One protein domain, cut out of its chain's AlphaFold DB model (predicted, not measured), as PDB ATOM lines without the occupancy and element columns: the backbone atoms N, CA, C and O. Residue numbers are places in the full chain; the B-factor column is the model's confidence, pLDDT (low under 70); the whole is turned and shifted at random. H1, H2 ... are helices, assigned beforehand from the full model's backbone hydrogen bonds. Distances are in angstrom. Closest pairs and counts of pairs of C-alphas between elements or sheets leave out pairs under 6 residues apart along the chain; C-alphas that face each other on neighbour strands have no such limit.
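AT A GLANCE: This is residues 3 to 73 of the 74 residues of an uncharacterized protein of Geobacteraceae bacterium (UniProt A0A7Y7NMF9). H3 makes the core: H1 runs back alongside it, H4 crosses it, and short H2 packs at its first end. The 71 printed residues, all helix by class, hold four named helices in the order H1, H2, H3, H4 and no named strand. The whole is compact, with a radius of gyration of the C-alphas of 11.0 A and spans of 32 by 25 by 20 A.

HOW THE PARTS SIT: H1, residues 5 to 14, touches H3, residues 30 to 42, closest at C-alphas 5 and 41, 6.1 A. H2, residues 16 to 23, touches residues 30 to 34 of H3 alone, closest at C-alphas 20 and 30, 5.2 A. H4, residues 52 to 65, touches residues 33 to 37 of H3 alone, about perpendicular at 85 degrees, closest at C-alphas 54 and 36, 6.2 A. Every O i to N i+4 pair is within hydrogen-bond range in H1, H2 and H3, and 7 of 10 in H4.

IN THESE COORDINATES: H1 begins at C-alpha 5 (-49.872, 15.642, 40.587). H3 is 18.4 A long; H4, 19.4 A, ends at C-alpha 65 (-42.318, 9.451, 49.393).

THE WHOLE: The printed part has no cut and no long link; residue 73 is under 70 in pLDDT.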
ATOM      1  N   VAL A   3     -52.444   9.025  40.079       95.50
ATOM      2  CA  VAL A   3     -51.534   9.603  41.077       95.50
ATOM      3  C   VAL A   3     -51.720  11.116  41.124       95.50
ATOM      4  O   VAL A   3     -51.708  11.785  40.092       95.50
ATOM      5  N   ASP A   4     -51.867  11.672  42.323       95.25
ATOM      6  CA  ASP A   4     -52.016  13.113  42.513       95.25
ATOM      7  C   ASP A   4     -50.754  13.868  42.050       95.25
ATOM      8  O   ASP A   4     -49.629  13.609  42.490       95.25
ATOM      9  N   GLN A   5     -50.948  14.839  41.159       94.69
ATOM     10  CA  GLN A   5     -49.872  15.642  40.587       94.69
ATOM     11  C   GLN A   5     -49.276  16.643  41.578       94.69
ATOM     12  O   GLN A   5     -48.124  17.046  41.403       94.69
ATOM     13  N   GLY A   6     -50.022  17.076  42.599       95.06
ATOM     14  CA  GLY A   6     -49.519  18.017  43.605       95.06
ATOM     15  C   GLY A   6     -48.297  17.453  44.344       95.06
ATOM     16  O   GLY A   6     -47.212  18.042  44.272       95.06
ATOM     17  N   PRO A   7     -48.427  16.276  44.980       93.94
ATOM     18  CA  PRO A   7     -47.315  15.548  45.580       93.94
ATOM     19  C   PRO A   7     -46.161  15.250  44.618       93.94
ATOM     20  O   PRO A   7     -45.004  15.422  44.998       93.94
ATOM     21  N   LEU A   8     -46.444  14.870  43.365       93.38
ATOM     22  CA  LEU A   8     -45.404  14.618  42.358       93.38
ATOM     23  C   LEU A   8     -44.598  15.893  42.025       93.38
ATOM     24  O   LEU A   8     -43.366  15.856  41.987       93.38
ATOM     25  N   LYS A   9     -45.261  17.049  41.866       93.44
ATOM     26  CA  LYS A   9     -44.595  18.355  41.667       93.44
ATOM     27  C   LYS A   9     -43.766  18.759  42.884       93.44
ATOM     28  O   LYS A   9     -42.661  19.292  42.742       93.44
ATOM     29  N   TYR A  10     -44.279  18.509  44.086       92.00
ATOM     30  CA  TYR A  10     -43.548  18.777  45.323       92.00
ATOM     31  C   TYR A  10     -42.289  17.904  45.434       92.00
ATOM     32  O   TYR A  10     -41.215  18.411  45.766       92.00
ATOM     33  N   LEU A  11     -42.393  16.623  45.071       89.50
ATOM     34  CA  LEU A  11     -41.276  15.683  45.054       89.50
ATOM     35  C   LEU A  11     -40.143  16.155  44.121       89.50
ATOM     36  O   LEU A  11     -38.985  16.173  44.534       89.50
ATOM     37  N   LEU A  12     -40.461  16.626  42.908       87.31
ATOM     38  CA  LEU A  12     -39.446  17.160  41.982       87.31
ATOM     39  C   LEU A  12     -38.832  18.488  42.435       87.31
ATOM     40  O   LEU A  12     -37.637  18.704  42.270       87.31
ATOM     41  N   SER A  13     -39.641  19.399  42.976       83.38
ATOM     42  CA  SER A  13     -39.189  20.767  43.271       83.38
ATOM     43  C   SER A  13     -38.420  20.903  44.585       83.38
ATOM     44  O   SER A  13     -37.649  21.848  44.742       83.38
ATOM     45  N   ARG A  14     -38.648  20.009  45.555       74.56
ATOM     46  CA  ARG A  14     -38.160  20.181  46.936       74.56
ATOM     47  C   ARG A  14     -37.365  18.992  47.467       74.56
ATOM     48  O   ARG A  14     -36.779  19.112  48.539       74.56
ATOM     49  N   ARG A  15     -37.355  17.854  46.763       73.06
ATOM     50  CA  ARG A  15     -36.870  16.577  47.312       73.06
ATOM     51  C   ARG A  15     -35.890  15.818  46.419       73.06
ATOM     52  O   ARG A  15     -35.648  14.641  46.662       73.06
ATOM     53  N   SER A  16     -35.233  16.476  45.463       76.06
ATOM     54  CA  SER A  16     -34.189  15.844  44.632       76.06
ATOM     55  C   SER A  16     -33.091  15.175  45.475       76.06
ATOM     56  O   SER A  16     -32.696  14.049  45.193       76.06
ATOM     57  N   ALA A  17     -32.690  15.799  46.588       84.38
ATOM     58  CA  ALA A  17     -31.733  15.222  47.535       84.38
ATOM     59  C   ALA A  17     -32.287  14.012  48.322       84.38
ATOM     60  O   ALA A  17     -31.526  13.128  48.714       84.38
ATOM     61  N   GLU A  18     -33.597  13.945  48.576       87.06
ATOM     62  CA  GLU A  18     -34.222  12.768  49.201       87.06
ATOM     63  C   GLU A  18     -34.309  11.603  48.213       87.06
ATOM     64  O   GLU A  18     -34.057  10.462  48.599       87.06
ATOM     65  N   ILE A  19     -34.576  11.892  46.934       89.25
ATOM     66  CA  ILE A  19     -34.514  10.897  45.856       89.25
ATOM     67  C   ILE A  19     -33.101  10.325  45.760       89.25
ATOM     68  O   ILE A  19     -32.940   9.106  45.753       89.25
ATOM     69  N   GLU A  20     -32.078  11.183  45.732       90.19
ATOM     70  CA  GLU A  20     -30.677  10.751  45.713       90.19
ATOM     71  C   GLU A  20     -30.345   9.840  46.894       90.19
ATOM     72  O   GLU A  20     -29.793   8.761  46.687       90.19
ATOM     73  N   LYS A  21     -30.747  10.215  48.113       91.88
ATOM     74  CA  LYS A  21     -30.550   9.383  49.309       91.88
ATOM     75  C   LYS A  21     -31.252   8.032  49.208       91.88
ATOM     76  O   LYS A  21     -30.662   7.021  49.576       91.88
ATOM     77  N   ALA A  22     -32.483   7.997  48.706       90.75
ATOM     78  CA  ALA A  22     -33.259   6.764  48.624       90.75
ATOM     79  C   ALA A  22     -32.717   5.763  47.597       90.75
ATOM     80  O   ALA A  22     -32.955   4.564  47.737       90.75
ATOM     81  N   VAL A  23     -31.990   6.229  46.576       93.19
ATOM     82  CA  VAL A  23     -31.407   5.339  45.561       93.19
ATOM     83  C   VAL A  23     -30.005   4.835  45.916       93.19
ATOM     84  O   VAL A  23     -29.528   3.902  45.262       93.19
ATOM     85  N   VAL A  24     -29.341   5.383  46.943       93.88
ATOM     86  CA  VAL A  24     -27.993   4.947  47.355       93.88
ATOM     87  C   VAL A  24     -27.974   3.444  47.646       93.88
ATOM     88  O   VAL A  24     -28.818   2.919  48.364       93.88
ATOM     89  N   GLY A  25     -27.007   2.733  47.056       92.38
ATOM     90  CA  GLY A  25     -26.828   1.290  47.256       92.38
ATOM     91  C   GLY A  25     -27.892   0.404  46.596       92.38
ATOM     92  O   GLY A  25     -27.794  -0.816  46.670       92.38
ATOM     93  N   SER A  26     -28.886   0.982  45.916       92.50
ATOM     94  CA  SER A  26     -29.964   0.219  45.271       92.50
ATOM     95  C   SER A  26     -29.636  -0.257  43.849       92.50
ATOM     96  O   SER A  26     -30.367  -1.084  43.304       92.50
ATOM     97  N   GLY A  27     -28.582   0.296  43.236       92.50
ATOM     98  CA  GLY A  27     -28.252   0.115  41.817       92.50
ATOM     99  C   GLY A  27     -29.058   1.004  40.857       92.50
ATOM    100  O   GLY A  27     -28.799   0.987  39.656       92.50
ATOM    101  N   TYR A  28     -30.006   1.803  41.362       93.12
ATOM    102  CA  TYR A  28     -30.761   2.775  40.571       93.12
ATOM    103  C   TYR A  28     -30.076   4.142  40.569       93.12
ATOM    104  O   TYR A  28     -29.400   4.530  41.519       93.12
ATOM    105  N   LEU A  29     -30.296   4.899  39.496       94.12
ATOM    106  CA  LEU A  29     -29.859   6.287  39.398       94.12
ATOM    107  C   LEU A  29     -31.010   7.216  39.782       94.12
ATOM    108  O   LEU A  29     -32.147   6.998  39.364       94.12
ATOM    109  N   ALA A  30     -30.708   8.306  40.491       94.25
ATOM    110  CA  ALA A  30     -31.710   9.306  40.870       94.25
ATOM    111  C   ALA A  30     -32.463   9.845  39.642       94.25
ATOM    112  O   ALA A  30     -33.684   9.979  39.665       94.25
ATOM    113  N   LYS A  31     -31.753  10.034  38.518       94.56
ATOM    114  CA  LYS A  31     -32.346  10.450  37.237       94.56
ATOM    115  C   LYS A  31     -33.418   9.487  36.713       94.56
ATOM    116  O   LYS A  31     -34.344   9.933  36.047       94.56
ATOM    117  N   THR A  32     -33.314   8.189  37.010       95.50
ATOM    118  CA  THR A  32     -34.324   7.194  36.618       95.50
ATOM    119  C   THR A  32     -35.609   7.411  37.404       95.50
ATOM    120  O   THR A  32     -36.683   7.448  36.814       95.50
ATOM    121  N   VAL A  33     -35.503   7.615  38.720       95.69
ATOM    122  CA  VAL A  33     -36.660   7.904  39.579       95.69
ATOM    123  C   VAL A  33     -37.301   9.234  39.180       95.69
ATOM    124  O   VAL A  33     -38.506   9.282  38.951       95.69
ATOM    125  N   ILE A  34     -36.492  10.284  38.999       95.00
ATOM    126  CA  ILE A  34     -36.946  11.601  38.520       95.00
ATOM    127  C   ILE A  34     -37.679  11.470  37.181       95.00
ATOM    128  O   ILE A  34     -38.766  12.015  37.032       95.00
ATOM    129  N   GLY A  35     -37.135  10.697  36.236       96.44
ATOM    130  CA  GLY A  35     -37.764  10.475  34.935       96.44
ATOM    131  C   GLY A  35     -39.156   9.847  35.030       96.44
ATOM    132  O   GLY A  35     -40.053  10.257  34.299       96.44
ATOM    133  N   VAL A  36     -39.373   8.906  35.955       97.50
ATOM    134  CA  VAL A  36     -40.704   8.313  36.180       97.50
ATOM    135  C   VAL A  36     -41.674   9.332  36.786       97.50
ATOM    136  O   VAL A  36     -42.824   9.399  36.358       97.50
ATOM    137  N   VAL A  37     -41.220  10.161  37.731       96.25
ATOM    138  CA  VAL A  37     -42.051  11.236  38.303       96.25
ATOM    139  C   VAL A  37     -42.451  12.251  37.226       96.25
ATOM    140  O   VAL A  37     -43.623  12.610  37.137       96.25
ATOM    141  N   THR A  38     -41.505  12.679  36.385       96.62
ATOM    142  CA  THR A  38     -41.777  13.593  35.264       96.62
ATOM    143  C   THR A  38     -42.751  12.974  34.267       96.62
ATOM    144  O   THR A  38     -43.734  13.614  33.913       96.62
ATOM    145  N   PHE A  39     -42.549  11.709  33.886       97.94
ATOM    146  CA  PHE A  39     -43.459  11.015  32.977       97.94
ATOM    147  C   PHE A  39     -44.890  10.974  33.521       97.94
ATOM    148  O   PHE A  39     -45.833  11.233  32.777       97.94
ATOM    149  N   LEU A  40     -45.069  10.689  34.817       97.25
ATOM    150  CA  LEU A  40     -46.392  10.738  35.439       97.25
ATOM    151  C   LEU A  40     -46.997  12.141  35.350       97.25
ATOM    152  O   LEU A  40     -48.170  12.261  35.023       97.25
ATOM    153  N   LEU A  41     -46.228  13.201  35.604       96.62
ATOM    154  CA  LEU A  41     -46.729  14.577  35.498       96.62
ATOM    155  C   LEU A  41     -47.174  14.931  34.076       96.62
ATOM    156  O   LEU A  41     -48.270  15.470  33.911       96.62
ATOM    157  N   ASP A  42     -46.372  14.581  33.074       97.62
ATOM    158  CA  ASP A  42     -46.687  14.826  31.663       97.62
ATOM    159  C   ASP A  42     -47.949  14.067  31.224       97.62
ATOM    160  O   ASP A  42     -48.723  14.544  30.394       97.62
ATOM    161  N   ASN A  43     -48.203  12.913  31.846       97.31
ATOM    162  CA  ASN A  43     -49.350  12.049  31.579       97.31
ATOM    163  C   ASN A  43     -50.472  12.195  32.618       97.31
ATOM    164  O   ASN A  43     -51.252  11.275  32.859       97.31
ATOM    165  N   GLN A  44     -50.573  13.361  33.252       96.12
ATOM    166  CA  GLN A  44     -51.653  13.706  34.177       96.12
ATOM    167  C   GLN A  44     -51.847  12.725  35.352       96.12
ATOM    168  O   GLN A  44     -52.962  12.523  35.835       96.12
ATOM    169  N   GLY A  45     -50.765  12.112  35.818       95.88
ATOM    170  CA  GLY A  45     -50.759  11.133  36.899       95.88
ATOM    171  C   GLY A  45     -51.271   9.753  36.493       95.88
ATOM    172  O   GLY A  45     -51.623   8.971  37.373       95.88
ATOM    173  N   ASP A  46     -51.362   9.448  35.197       96.75
ATOM    174  CA  ASP A  46     -51.804   8.135  34.734       96.75
ATOM    175  C   ASP A  46     -50.758   7.051  35.001       96.75
ATOM    176  O   ASP A  46     -49.733   6.965  34.321       96.75
ATOM    177  N   PHE A  47     -51.010   6.232  36.018       96.25
ATOM    178  CA  PHE A  47     -50.111   5.144  36.377       96.25
ATOM    179  C   PHE A  47     -50.155   4.003  35.364       96.25
ATOM    180  O   PHE A  47     -49.145   3.330  35.169       96.25
ATOM    181  N   ASP A  48     -51.291   3.794  34.700       96.00
ATOM    182  CA  ASP A  48     -51.485   2.631  33.832       96.00
ATOM    183  C   ASP A  48     -50.691   2.777  32.518       96.00
ATOM    184  O   ASP A  48     -50.478   1.802  31.801       96.00
ATOM    185  N   LEU A  49     -50.180   3.983  32.236       97.19
ATOM    186  CA  LEU A  49     -49.248   4.261  31.140       97.19
ATOM    187  C   LEU A  49     -47.786   3.933  31.476       97.19
ATOM    188  O   LEU A  49     -46.925   3.987  30.592       97.19
ATOM    189  N   LEU A  50     -47.471   3.608  32.732       97.69
ATOM    190  CA  LEU A  50     -46.134   3.166  33.105       97.69
ATOM    191  C   LEU A  50     -45.883   1.739  32.615       97.69
ATOM    192  O   LEU A  50     -46.677   0.831  32.840       97.69
ATOM    193  N   THR A  51     -44.705   1.511  32.040       98.00
ATOM    194  CA  THR A  51     -44.195   0.151  31.805       98.00
ATOM    195  C   THR A  51     -43.917  -0.571  33.125       98.00
ATOM    196  O   THR A  51     -43.624   0.074  34.133       98.00
ATOM    197  N   ASP A  52     -43.864  -1.904  33.114       97.81
ATOM    198  CA  ASP A  52     -43.589  -2.723  34.309       97.81
ATOM    199  C   ASP A  52     -42.333  -2.278  35.080       97.81
ATOM    200  O   ASP A  52     -42.312  -2.218  36.310       97.81
ATOM    201  N   LYS A  53     -41.267  -1.894  34.362       96.12
ATOM    202  CA  LYS A  53     -40.025  -1.396  34.982       96.12
ATOM    203  C   LYS A  53     -40.219  -0.038  35.663       96.12
ATOM    204  O   LYS A  53     -39.607   0.226  36.704       96.12
ATOM    205  N   GLN A  54     -41.042   0.833  35.084       97.69
ATOM    206  CA  GLN A  54     -41.369   2.130  35.674       97.69
ATOM    207  C   GLN A  54     -42.314   1.964  36.867       97.69
ATOM    208  O   GLN A  54     -42.092   2.623  37.879       97.69
ATOM    209  N   GLN A  55     -43.278   1.041  36.802       97.88
ATOM    210  CA  GLN A  55     -44.147   0.691  37.930       97.88
ATOM    211  C   GLN A  55     -43.328   0.165  39.115       97.88
ATOM    212  O   GLN A  55     -43.452   0.675  40.225       97.88
ATOM    213  N   ALA A  56     -42.376  -0.744  38.874       97.19
ATOM    214  CA  ALA A  56     -41.467  -1.219  39.919       97.19
ATOM    215  C   ALA A  56     -40.625  -0.083  40.532       97.19
ATOM    216  O   ALA A  56     -40.384  -0.054  41.739       97.19
ATOM    217  N   THR A  57     -40.191   0.881  39.711       97.12
ATOM    218  CA  THR A  57     -39.480   2.077  40.197       97.12
ATOM    219  C   THR A  57     -40.404   2.957  41.042       97.12
ATOM    220  O   THR A  57     -39.993   3.462  42.089       97.12
ATOM    221  N   PHE A  58     -41.658   3.113  40.616       97.19
ATOM    222  CA  PHE A  58     -42.668   3.870  41.337       97.19
ATOM    223  C   PHE A  58     -42.963   3.263  42.705       97.19
ATOM    224  O   PHE A  58     -42.821   3.960  43.709       97.19
ATOM    225  N   ASP A  59     -43.309   1.979  42.764       96.62
ATOM    226  CA  ASP A  59     -43.659   1.312  44.020       96.62
ATOM    227  C   ASP A  59     -42.487   1.300  45.003       96.62
ATOM    228  O   ASP A  59     -42.685   1.479  46.206       96.62
ATOM    229  N   ARG A  60     -41.259   1.139  44.499       96.19
ATOM    230  CA  ARG A  60     -40.066   1.061  45.343       96.19
ATOM    231  C   ARG A  60     -39.613   2.412  45.892       96.19
ATOM    232  O   ARG A  60     -39.186   2.466  47.042       96.19
ATOM    233  N   PHE A  61     -39.645   3.473  45.085       95.25
ATOM    234  CA  PHE A  61     -39.010   4.748  45.449       95.25
ATOM    235  C   PHE A  61     -39.973   5.927  45.520       95.25
ATOM    236  O   PHE A  61     -39.818   6.769  46.395       95.25
ATOM    237  N   ILE A  62     -40.958   6.009  44.624       95.06
ATOM    238  CA  ILE A  62     -41.827   7.189  44.518       95.06
ATOM    239  C   ILE A  62     -42.964   7.088  45.526       95.06
ATOM    240  O   ILE A  62     -43.142   7.985  46.345       95.06
ATOM    241  N   LYS A  63     -43.703   5.978  45.510       94.81
ATOM    242  CA  LYS A  63     -44.873   5.750  46.360       94.81
ATOM    243  C   LYS A  63     -44.594   5.952  47.856       94.81
ATOM    244  O   LYS A  63     -45.398   6.637  48.482       94.81
ATOM    245  N   PRO A  64     -43.471   5.473  48.436       94.12
ATOM    246  CA  PRO A  64     -43.164   5.708  49.850       94.12
ATOM    247  C   PRO A  64     -42.893   7.179  50.199       94.12
ATOM    248  O   PRO A  64     -42.950   7.547  51.367       94.12
ATOM    249  N   MET A  65     -42.578   8.020  49.207       92.25
ATOM    250  CA  MET A  65     -42.318   9.451  49.393       92.25
ATOM    251  C   MET A  65     -43.566  10.319  49.208       92.25
ATOM    252  O   MET A  65     -43.512  11.523  49.477       92.25
ATOM    253  N   LEU A  66     -44.671   9.743  48.725       92.75
ATOM    254  CA  LEU A  66     -45.928  10.459  48.558       92.75
ATOM    255  C   LEU A  66     -46.737  10.432  49.866       92.75
ATOM    256  O   LEU A  66     -46.737   9.424  50.574       92.75
ATOM    257  N   PRO A  67     -47.480  11.505  50.188       92.50
ATOM    258  CA  PRO A  67     -48.455  11.482  51.271       92.50
ATOM    259  C   PRO A  67     -49.485  10.361  51.091       92.50
ATOM    260  O   PRO A  67     -49.837   9.989  49.966       92.50
ATOM    261  N   ALA A  68     -50.034   9.856  52.195       89.88
ATOM    262  CA  ALA A  68     -51.125   8.887  52.143       89.88
ATOM    263  C   ALA A  68     -52.323   9.437  51.340       89.88
ATOM    264  O   ALA A  68     -52.637  10.623  51.408       89.88
ATOM    265  N   GLY A  69     -52.981   8.574  50.559       88.75
ATOM    266  CA  GLY A  69     -54.112   8.965  49.703       88.75
ATOM    267  C   GLY A  69     -53.736   9.645  48.378       88.75
ATOM    268  O   GLY A  69     -54.631  10.024  47.623       88.75
ATOM    269  N   SER A  70     -52.438   9.763  48.066       91.38
ATOM    270  CA  SER A  70     -51.959  10.311  46.780       91.38
ATOM    271  C   SER A  70     -52.145   9.359  45.593       91.38
ATOM    272  O   SER A  70     -51.959   9.768  44.454       91.38
ATOM    273  N   CYS A  71     -52.471   8.087  45.839       89.06
ATOM    274  CA  CYS A  71     -52.769   7.086  44.814       89.06
ATOM    275  C   CYS A  71     -54.238   6.686  44.947       89.06
ATOM    276  O   CYS A  71     -54.626   6.181  46.005       89.06
ATOM    277  N   ARG A  72     -55.044   6.911  43.908       84.44
ATOM    278  CA  ARG A  72     -56.478   6.592  43.899       84.44
ATOM    279  C   ARG A  72     -56.809   5.631  42.762       84.44
ATOM    280  O   ARG A  72     -56.272   5.730  41.656       84.44
ATOM    281  N   GLN A  73     -57.663   4.665  43.069       64.31
ATOM    282  CA  GLN A  73     -58.319   3.809  42.087       64.31
ATOM    283  C   GLN A  73     -59.624   4.517  41.717       64.31
ATOM    284  O   GLN A  73     -60.652   4.232  42.318       64.31
TER     285      GLN A  73